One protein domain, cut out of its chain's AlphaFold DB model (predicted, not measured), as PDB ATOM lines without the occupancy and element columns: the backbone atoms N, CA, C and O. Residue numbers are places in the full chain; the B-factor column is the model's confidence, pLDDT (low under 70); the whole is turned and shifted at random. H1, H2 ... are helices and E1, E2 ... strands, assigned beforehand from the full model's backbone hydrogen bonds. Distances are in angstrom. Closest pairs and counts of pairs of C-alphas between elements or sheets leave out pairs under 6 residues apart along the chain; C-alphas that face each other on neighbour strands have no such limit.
ATOM      1  N   HIS A 167     173.675 215.050 162.065       89.19
ATOM      2  CA  HIS A 167     175.063 215.361 161.725       89.19
ATOM      3  C   HIS A 167     176.018 214.223 162.112       89.19
ATOM      4  O   HIS A 167     176.861 213.828 161.313       89.19
ATOM      5  N   ALA A 168     175.838 213.631 163.297       91.81
ATOM      6  CA  ALA A 168     176.676 212.531 163.769       91.81
ATOM      7  C   ALA A 168     176.506 211.261 162.920       91.81
ATOM      8  O   ALA A 168     177.486 210.560 162.656       91.81
ATOM      9  N   ILE A 169     175.283 210.983 162.449       92.50
ATOM     10  CA  ILE A 169     175.004 209.868 161.530       92.50
ATOM     11  C   ILE A 169     175.742 210.090 160.206       92.50
ATOM     12  O   ILE A 169     176.413 209.178 159.713       92.50
ATOM     13  N   LEU A 170     175.657 211.301 159.644       90.81
ATOM     14  CA  LEU A 170     176.338 211.648 158.396       90.81
ATOM     15  C   LEU A 170     177.859 211.532 158.544       90.81
ATOM     16  O   LEU A 170     178.490 210.844 157.745       90.81
ATOM     17  N   ASP A 171     178.440 212.111 159.594       89.88
ATOM     18  CA  ASP A 171     179.884 212.063 159.846       89.88
ATOM     19  C   ASP A 171     180.401 210.630 159.999       89.88
ATOM     20  O   ASP A 171     181.405 210.253 159.388       89.88
ATOM     21  N   LYS A 172     179.705 209.799 160.788       92.62
ATOM     22  CA  LYS A 172     180.061 208.383 160.960       92.62
ATOM     23  C   LYS A 172     179.945 207.618 159.643       92.62
ATOM     24  O   LYS A 172     180.833 206.825 159.334       92.62
ATOM     25  N   THR A 173     178.906 207.882 158.848       91.56
ATOM     26  CA  THR A 173     178.737 207.269 157.521       91.56
ATOM     27  C   THR A 173     179.918 207.621 156.616       91.56
ATOM     28  O   THR A 173     180.556 206.726 156.060       91.56
ATOM     29  N   ILE A 174     180.271 208.908 156.530       88.31
ATOM     30  CA  ILE A 174     181.409 209.395 155.739       88.31
ATOM     31  C   ILE A 174     182.702 208.718 156.191       88.31
ATOM     32  O   ILE A 174     183.413 208.143 155.366       88.31
ATOM     33  N   LYS A 175     182.995 208.733 157.495       89.88
ATOM     34  CA  LYS A 175     184.215 208.138 158.052       89.88
ATOM     35  C   LYS A 175     184.330 206.651 157.710       89.88
ATOM     36  O   LYS A 175     185.368 206.214 157.217       89.88
ATOM     37  N   LYS A 176     183.248 205.885 157.881       89.94
ATOM     38  CA  LYS A 176     183.210 204.454 157.538       89.94
ATOM     39  C   LYS A 176     183.450 204.216 156.048       89.94
ATOM     40  O   LYS A 176     184.184 203.294 155.689       89.94
ATOM     41  N   MET A 177     182.880 205.051 155.177       85.81
ATOM     42  CA  MET A 177     183.132 204.971 153.735       85.81
ATOM     43  C   MET A 177     184.595 205.270 153.396       85.81
ATOM     44  O   MET A 177     185.195 204.545 152.605       85.81
ATOM     45  N   GLN A 178     185.190 206.296 154.009       84.44
ATOM     46  CA  GLN A 178     186.591 206.664 153.790       84.44
ATOM     47  C   GLN A 178     187.555 205.549 154.210       84.44
ATOM     48  O   GLN A 178     188.475 205.216 153.460       84.44
ATOM     49  N   GLU A 179     187.312 204.939 155.371       86.44
ATOM     50  CA  GLU A 179     188.118 203.843 155.912       86.44
ATOM     51  C   GLU A 179     188.010 202.567 155.068       86.44
ATOM     52  O   GLU A 179     189.025 201.942 154.762       86.44
ATOM     53  N   LYS A 180     186.789 202.176 154.675       83.50
ATOM     54  CA  LYS A 180     186.530 200.885 154.014       83.50
ATOM     55  C   LYS A 180     186.713 200.922 152.492       83.50
ATOM     56  O   LYS A 180     187.032 199.890 151.909       83.50
ATOM     57  N   CYS A 181     186.529 202.075 151.845       76.56
ATOM     58  CA  CYS A 181     186.614 202.191 150.383       76.56
ATOM     59  C   CYS A 181     187.949 202.779 149.889       76.56
ATOM     60  O   CYS A 181     188.281 202.593 148.723       76.56
ATOM     61  N   GLY A 182     188.733 203.429 150.762       64.06
ATOM     62  CA  GLY A 182     190.059 203.975 150.452       64.06
ATOM     63  C   GLY A 182     190.047 205.198 149.516       64.06
ATOM     64  O   GLY A 182     189.436 205.197 148.455       64.06
ATOM     65  N   GLY A 183     190.760 206.271 149.884       59.44
ATOM     66  CA  GLY A 183     190.994 207.423 148.988       59.44
ATOM     67  C   GLY A 183     189.762 208.286 148.677       59.44
ATOM     68  O   GLY A 183     189.767 209.061 147.721       59.44
ATOM     69  N   VAL A 184     188.710 208.162 149.480       58.03
ATOM     70  CA  VAL A 184     187.422 208.815 149.262       58.03
ATOM     71  C   VAL A 184     187.432 210.232 149.839       58.03
ATOM     72  O   VAL A 184     187.528 210.407 151.047       58.03
ATOM     73  N   GLN A 185     187.296 211.257 148.999       61.84
ATOM     74  CA  GLN A 185     186.917 212.602 149.450       61.84
ATOM     75  C   GLN A 185     185.392 212.709 149.356       61.84
ATOM     76  O   GLN A 185     184.858 213.249 148.392       61.84
ATOM     77  N   VAL A 186     184.687 212.086 150.302       65.56
ATOM     78  CA  VAL A 186     183.251 212.328 150.495       65.56
ATOM     79  C   VAL A 186     183.143 213.387 151.574       65.56
ATOM     80  O   VAL A 186     183.598 213.175 152.696       65.56
ATOM     81  N   ASP A 187     182.583 214.526 151.193       70.25
ATOM     82  CA  ASP A 187     182.174 215.594 152.091       70.25
ATOM     83  C   ASP A 187     180.659 215.527 152.355       70.25
ATOM     84  O   ASP A 187     179.935 214.671 151.828       70.25
ATOM     85  N   GLN A 188     180.173 216.435 153.196       68.94
ATOM     86  CA  GLN A 188     178.782 216.462 153.639       68.94
ATOM     87  C   GLN A 188     177.782 216.731 152.499       68.94
ATOM     88  O   GLN A 188     176.673 216.198 152.503       68.94
ATOM     89  N   LEU A 189     178.172 217.504 151.483       69.38
ATOM     90  CA  LEU A 189     177.329 217.764 150.314       69.38
ATOM     91  C   LEU A 189     177.214 216.513 149.433       69.38
ATOM     92  O   LEU A 189     176.134 216.156 148.957       69.38
ATOM     93  N   THR A 190     178.336 215.817 149.249       73.25
ATOM     94  CA  THR A 190     178.399 214.596 148.449       73.25
ATOM     95  C   THR A 190     177.574 213.487 149.087       73.25
ATOM     96  O   THR A 190     176.852 212.803 148.367       73.25
ATOM     97  N   ILE A 191     177.616 213.325 150.419       78.62
ATOM     98  CA  ILE A 191     176.802 212.296 151.080       78.62
ATOM     99  C   ILE A 191     175.304 212.599 150.972       78.62
ATOM    100  O   ILE A 191     174.538 211.671 150.745       78.62
ATOM    101  N   GLN A 192     174.874 213.866 151.030       78.06
ATOM    102  CA  GLN A 192     173.459 214.224 150.855       78.06
ATOM    103  C   GLN A 192     172.936 213.845 149.466       78.06
ATOM    104  O   GLN A 192     171.928 213.150 149.356       78.06
ATOM    105  N   ALA A 193     173.655 214.219 148.403       78.81
ATOM    106  CA  ALA A 193     173.295 213.817 147.041       78.81
ATOM    107  C   ALA A 193     173.328 212.288 146.866       78.81
ATOM    108  O   ALA A 193     172.572 211.704 146.090       78.81
ATOM    109  N   ALA A 194     174.222 211.625 147.593       81.69
ATOM    110  CA  ALA A 194     174.371 210.191 147.518       81.69
ATOM    111  C   ALA A 194     173.266 209.441 148.284       81.69
ATOM    112  O   ALA A 194     172.838 208.393 147.808       81.69
ATOM    113  N   LEU A 195     172.736 209.988 149.387       85.50
ATOM    114  CA  LEU A 195     171.548 209.458 150.073       85.50
ATOM    115  C   LEU A 195     170.337 209.392 149.129       85.50
ATOM    116  O   LEU A 195     169.613 208.402 149.148       85.50
ATOM    117  N   GLU A 196     170.159 210.388 148.254       84.25
ATOM    118  CA  GLU A 196     169.114 210.362 147.217       84.25
ATOM    119  C   GLU A 196     169.378 209.293 146.144       84.25
ATOM    120  O   GLU A 196     168.455 208.643 145.653       84.25
ATOM    121  N   ALA A 197     170.644 209.105 145.761       85.12
ATOM    122  CA  ALA A 197     171.041 208.183 144.699       85.12
ATOM    123  C   ALA A 197     171.229 206.722 145.161       85.12
ATOM    124  O   ALA A 197     171.367 205.835 144.314       85.12
ATOM    125  N   GLY A 198     171.313 206.477 146.472       87.25
ATOM    126  CA  GLY A 198     171.644 205.192 147.104       87.25
ATOM    127  C   GLY A 198     173.127 204.796 147.047       87.25
ATOM    128  O   GLY A 198     173.559 203.875 147.742       87.25
ATOM    129  N   LYS A 199     173.938 205.506 146.256       86.88
ATOM    130  CA  LYS A 199     175.337 205.159 145.976       86.88
ATOM    131  C   LYS A 199     176.213 206.388 145.775       86.88
ATOM    132  O   LYS A 199     175.768 207.404 145.244       86.88
ATOM    133  N   VAL A 200     177.496 206.249 146.095       81.62
ATOM    134  CA  VAL A 200     178.531 207.243 145.784       81.62
ATOM    135  C   VAL A 200     179.348 206.769 144.586       81.62
ATOM    136  O   VAL A 200     179.782 205.619 144.537       81.62
ATOM    137  N   SER A 201     179.586 207.658 143.618       77.81
ATOM    138  CA  SER A 201     180.500 207.391 142.503       77.81
ATOM    139  C   SER A 201     181.895 207.937 142.789       77.81
ATOM    140  O   SER A 201     182.025 209.093 143.185       77.81
ATOM    141  N   MET A 202     182.926 207.148 142.513       75.31
ATOM    142  CA  MET A 202     184.325 207.491 142.772       75.31
ATOM    143  C   MET A 202     185.196 207.184 141.562       75.31
ATOM    144  O   MET A 202     184.839 206.358 140.721       75.31
ATOM    145  N   VAL A 203     186.347 207.848 141.470       73.38
ATOM    146  CA  VAL A 203     187.366 207.547 140.460       73.38
ATOM    147  C   VAL A 203     188.506 206.791 141.130       73.38
ATOM    148  O   VAL A 203     189.210 207.340 141.967       73.38
ATOM    149  N   GLU A 204     188.703 205.543 140.726       76.38
ATOM    150  CA  GLU A 204     189.819 204.706 141.163       76.38
ATOM    151  C   GLU A 204     190.835 204.556 140.027       76.38
ATOM    152  O   GLU A 204     190.459 204.430 138.860       76.38
ATOM    153  N   TRP A 205     192.127 204.511 140.353       76.19
ATOM    154  CA  TRP A 205     193.179 204.210 139.381       76.19
ATOM    155  C   TRP A 205     193.435 202.708 139.341       76.19
ATOM    156  O   TRP A 205     193.719 202.091 140.364       76.19
ATOM    157  N   ASN A 206     193.347 202.105 138.156       75.56
ATOM    158  CA  ASN A 206     193.629 200.685 137.998       75.56
ATOM    159  C   ASN A 206     195.146 200.427 138.151       75.56
ATOM    160  O   ASN A 206     195.918 200.926 137.327       75.56
ATOM    161  N   PRO A 207     195.586 199.611 139.130       73.62
ATOM    162  CA  PRO A 207     197.008 199.364 139.375       73.62
ATOM    163  C   PRO A 207     197.736 198.696 138.200       73.62
ATOM    164  O   PRO A 207     198.934 198.884 138.030       73.62
ATOM    165  N   GLY A 208     197.023 197.916 137.380       82.06
ATOM    166  CA  GLY A 208     197.610 197.138 136.287       82.06
ATOM    167  C   GLY A 208     197.813 197.911 134.983       82.06
ATOM    168  O   GLY A 208     198.593 197.477 134.141       82.06
ATOM    169  N   ASN A 209     197.116 199.035 134.779       84.75
ATOM    170  CA  ASN A 209     197.242 199.827 133.546       84.75
ATOM    171  C   ASN A 209     197.306 201.347 133.763       84.75
ATOM    172  O   ASN A 209     197.377 202.090 132.785       84.75
ATOM    173  N   GLY A 210     197.253 201.806 135.016       80.94
ATOM    174  CA  GLY A 210     197.326 203.218 135.373       80.94
ATOM    175  C   GLY A 210     196.206 204.071 134.778       80.94
ATOM    176  O   GLY A 210     196.410 205.264 134.603       80.94
ATOM    177  N   ARG A 211     195.047 203.503 134.409       83.75
ATOM    178  CA  ARG A 211     193.904 204.273 133.888       83.75
ATOM    179  C   ARG A 211     192.849 204.509 134.971       83.75
ATOM    180  O   ARG A 211     192.574 203.586 135.744       83.75
ATOM    181  N   PRO A 212     192.215 205.694 135.002       82.44
ATOM    182  CA  PRO A 212     191.095 205.946 135.895       82.44
ATOM    183  C   PRO A 212     189.866 205.145 135.448       82.44
ATOM    184  O   PRO A 212     189.570 205.040 134.256       82.44
ATOM    185  N   ARG A 213     189.120 204.612 136.411       82.50
ATOM    186  CA  ARG A 213     187.803 203.999 136.216       82.50
ATOM    187  C   ARG A 213     186.820 204.572 137.225       82.50
ATOM    188  O   ARG A 213     187.207 204.908 138.341       82.50
ATOM    189  N   ARG A 214     185.545 204.652 136.844       82.94
ATOM    190  CA  ARG A 214     184.484 205.027 137.778       82.94
ATOM    191  C   ARG A 214     183.962 203.784 138.491       82.94
ATOM    192  O   ARG A 214     183.604 202.815 137.824       82.94
ATOM    193  N   VAL A 215     183.929 203.826 139.815       82.88
ATOM    194  CA  VAL A 215     183.403 202.769 140.688       82.88
ATOM    195  C   VAL A 215     182.257 203.342 141.507       82.88
ATOM    196  O   VAL A 215     182.223 204.541 141.776       82.88
ATOM    197  N   TYR A 216     181.285 202.500 141.833       85.25
ATOM    198  CA  TYR A 216     180.124 202.876 142.625       85.25
ATOM    199  C   TYR A 216     180.111 202.033 143.891       85.25
ATOM    200  O   TYR A 216     180.249 200.814 143.807       85.25
ATOM    201  N   HIS A 217     179.936 202.694 145.030       84.94
ATOM    202  CA  HIS A 217     179.813 202.056 146.335       84.94
ATOM    203  C   HIS A 217     178.423 202.349 146.894       84.94
ATOM    204  O   HIS A 217     177.998 203.507 146.917       84.94
ATOM    205  N   GLU A 218     177.719 201.300 147.309       90.25
ATOM    206  CA  GLU A 218     176.408 201.406 147.958       90.25
ATOM    207  C   GLU A 218     176.561 202.028 149.350       90.25
ATOM    208  O   GLU A 218     177.482 201.683 150.088       90.25
ATOM    209  N   ILE A 219     175.663 202.940 149.720       90.00
ATOM    210  CA  ILE A 219     175.764 203.677 150.995       90.00
ATOM    211  C   ILE A 219     175.111 202.916 152.143       90.00
ATOM    212  O   ILE A 219     175.587 203.000 153.275       90.00
ATOM    213  N   ALA A 220     174.035 202.180 151.848       92.38
ATOM    214  CA  ALA A 220     173.164 201.573 152.851       92.38
ATOM    215  C   ALA A 220     173.919 200.806 153.955       92.38
ATOM    216  O   ALA A 220     173.660 201.097 155.119       92.38
ATOM    217  N   PRO A 221     174.924 199.949 153.662       93.12
ATOM    218  CA  PRO A 221     175.626 199.215 154.718       93.12
ATOM    219  C   PRO A 221     176.362 200.121 155.715       93.12
ATOM    220  O   PRO A 221     176.414 199.826 156.906       93.12
ATOM    221  N   PHE A 222     176.941 201.230 155.244       92.44
ATOM    222  CA  PHE A 222     177.666 202.175 156.097       92.44
ATOM    223  C   PHE A 222     176.708 203.063 156.889       92.44
ATOM    224  O   PHE A 222     176.982 203.382 158.046       92.44
ATOM    225  N   LEU A 223     175.596 203.449 156.260       93.06
ATOM    226  CA  LEU A 223     174.554 204.251 156.884       93.06
ATOM    227  C   LEU A 223     173.840 203.470 157.985       93.06
ATOM    228  O   LEU A 223     173.695 203.995 159.077       93.06
ATOM    229  N   GLU A 224     173.441 202.221 157.739       94.06
ATOM    230  CA  GLU A 224     172.794 201.364 158.743       94.06
ATOM    231  C   GLU A 224     173.693 201.161 159.969       94.06
ATOM    232  O   GLU A 224     173.243 201.306 161.104       94.06
ATOM    233  N   GLU A 225     174.987 200.905 159.749       94.88
ATOM    234  CA  GLU A 225     175.972 200.785 160.829       94.88
ATOM    235  C   GLU A 225     176.083 202.092 161.635       94.88
ATOM    236  O   GLU A 225     176.070 202.067 162.864       94.88
TER     237      GLU A 225
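AT A GLANCE: This is residues 167 to 225 of the 325 residues of the protein "ALP_N domain-containing protein" of Clostridium sp. AF50-3 (UniProt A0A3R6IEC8). A two-stranded hairpin, E1 and E2, reaches away from a small group of three helices, in which H2 and H3 pack on H1. The hairpin's loop, residues 206 to 211, lies at one end of the long axis and the first residues of H1 at the other. The printed part has 59 residues, with the named elements H1, H2, E1, E2, H3 in that order; the sheet, order E1 - E2, is antiparallel and the class is mixed, helices and strands. The whole is compact, with a radius of gyration of the C-alphas of 11.9 A, but elongated in outline, spanning 39 by 20 by 18 A.

IN THESE COORDINATES: Find C-alpha 199 at (175.337, 205.159, 145.976); from there E1, residues 199 to 205, runs 19.0 A. E2, residues 212 to 218, comes back over 19.5 A. H1, residues 167 to 181, begins at C-alpha 167 (175.063, 215.361, 161.725) and runs 20.9 A. H2 holds residues 188 to 197, 14.4 A, and H3 residues 220 to 225, 8.5 A, ending at C-alpha 225 (175.972, 200.785, 160.829).

HOW THE PARTS SIT: Look first at the hairpin of E1 and E2, antiparallel at 151 degrees: N 202 and O 215 are 2.8 A apart and N 200 and O 217 2.9 A, both within hydrogen-bond range. The closest C-alphas of H2 and E1, Ala 194 and Val 200, are 5.4 A apart. H1, with residues 170 to 174 alone, touches H2, about perpendicular at 81 degrees; their closest C-alphas, Ile 174 and Ile 191, are 7.2 A apart. H1 touches H3 at a steep tilt of 65 degrees, opposite ways; the closest C-alphas, Thr 173 and Leu 223, are 5.2 A apart. H2 and H3 are apart. In H1, H2 and H3 every O i to N i+4 pair is within hydrogen-bond range.

THE WHOLE: The two farthest C-alphas, His 167 and Asn 209, are 39.1 A apart. The printed part has no cut and no long link. Confidence is low, with pLDDT under 70, at residues 182 to 186 and 188 to 189.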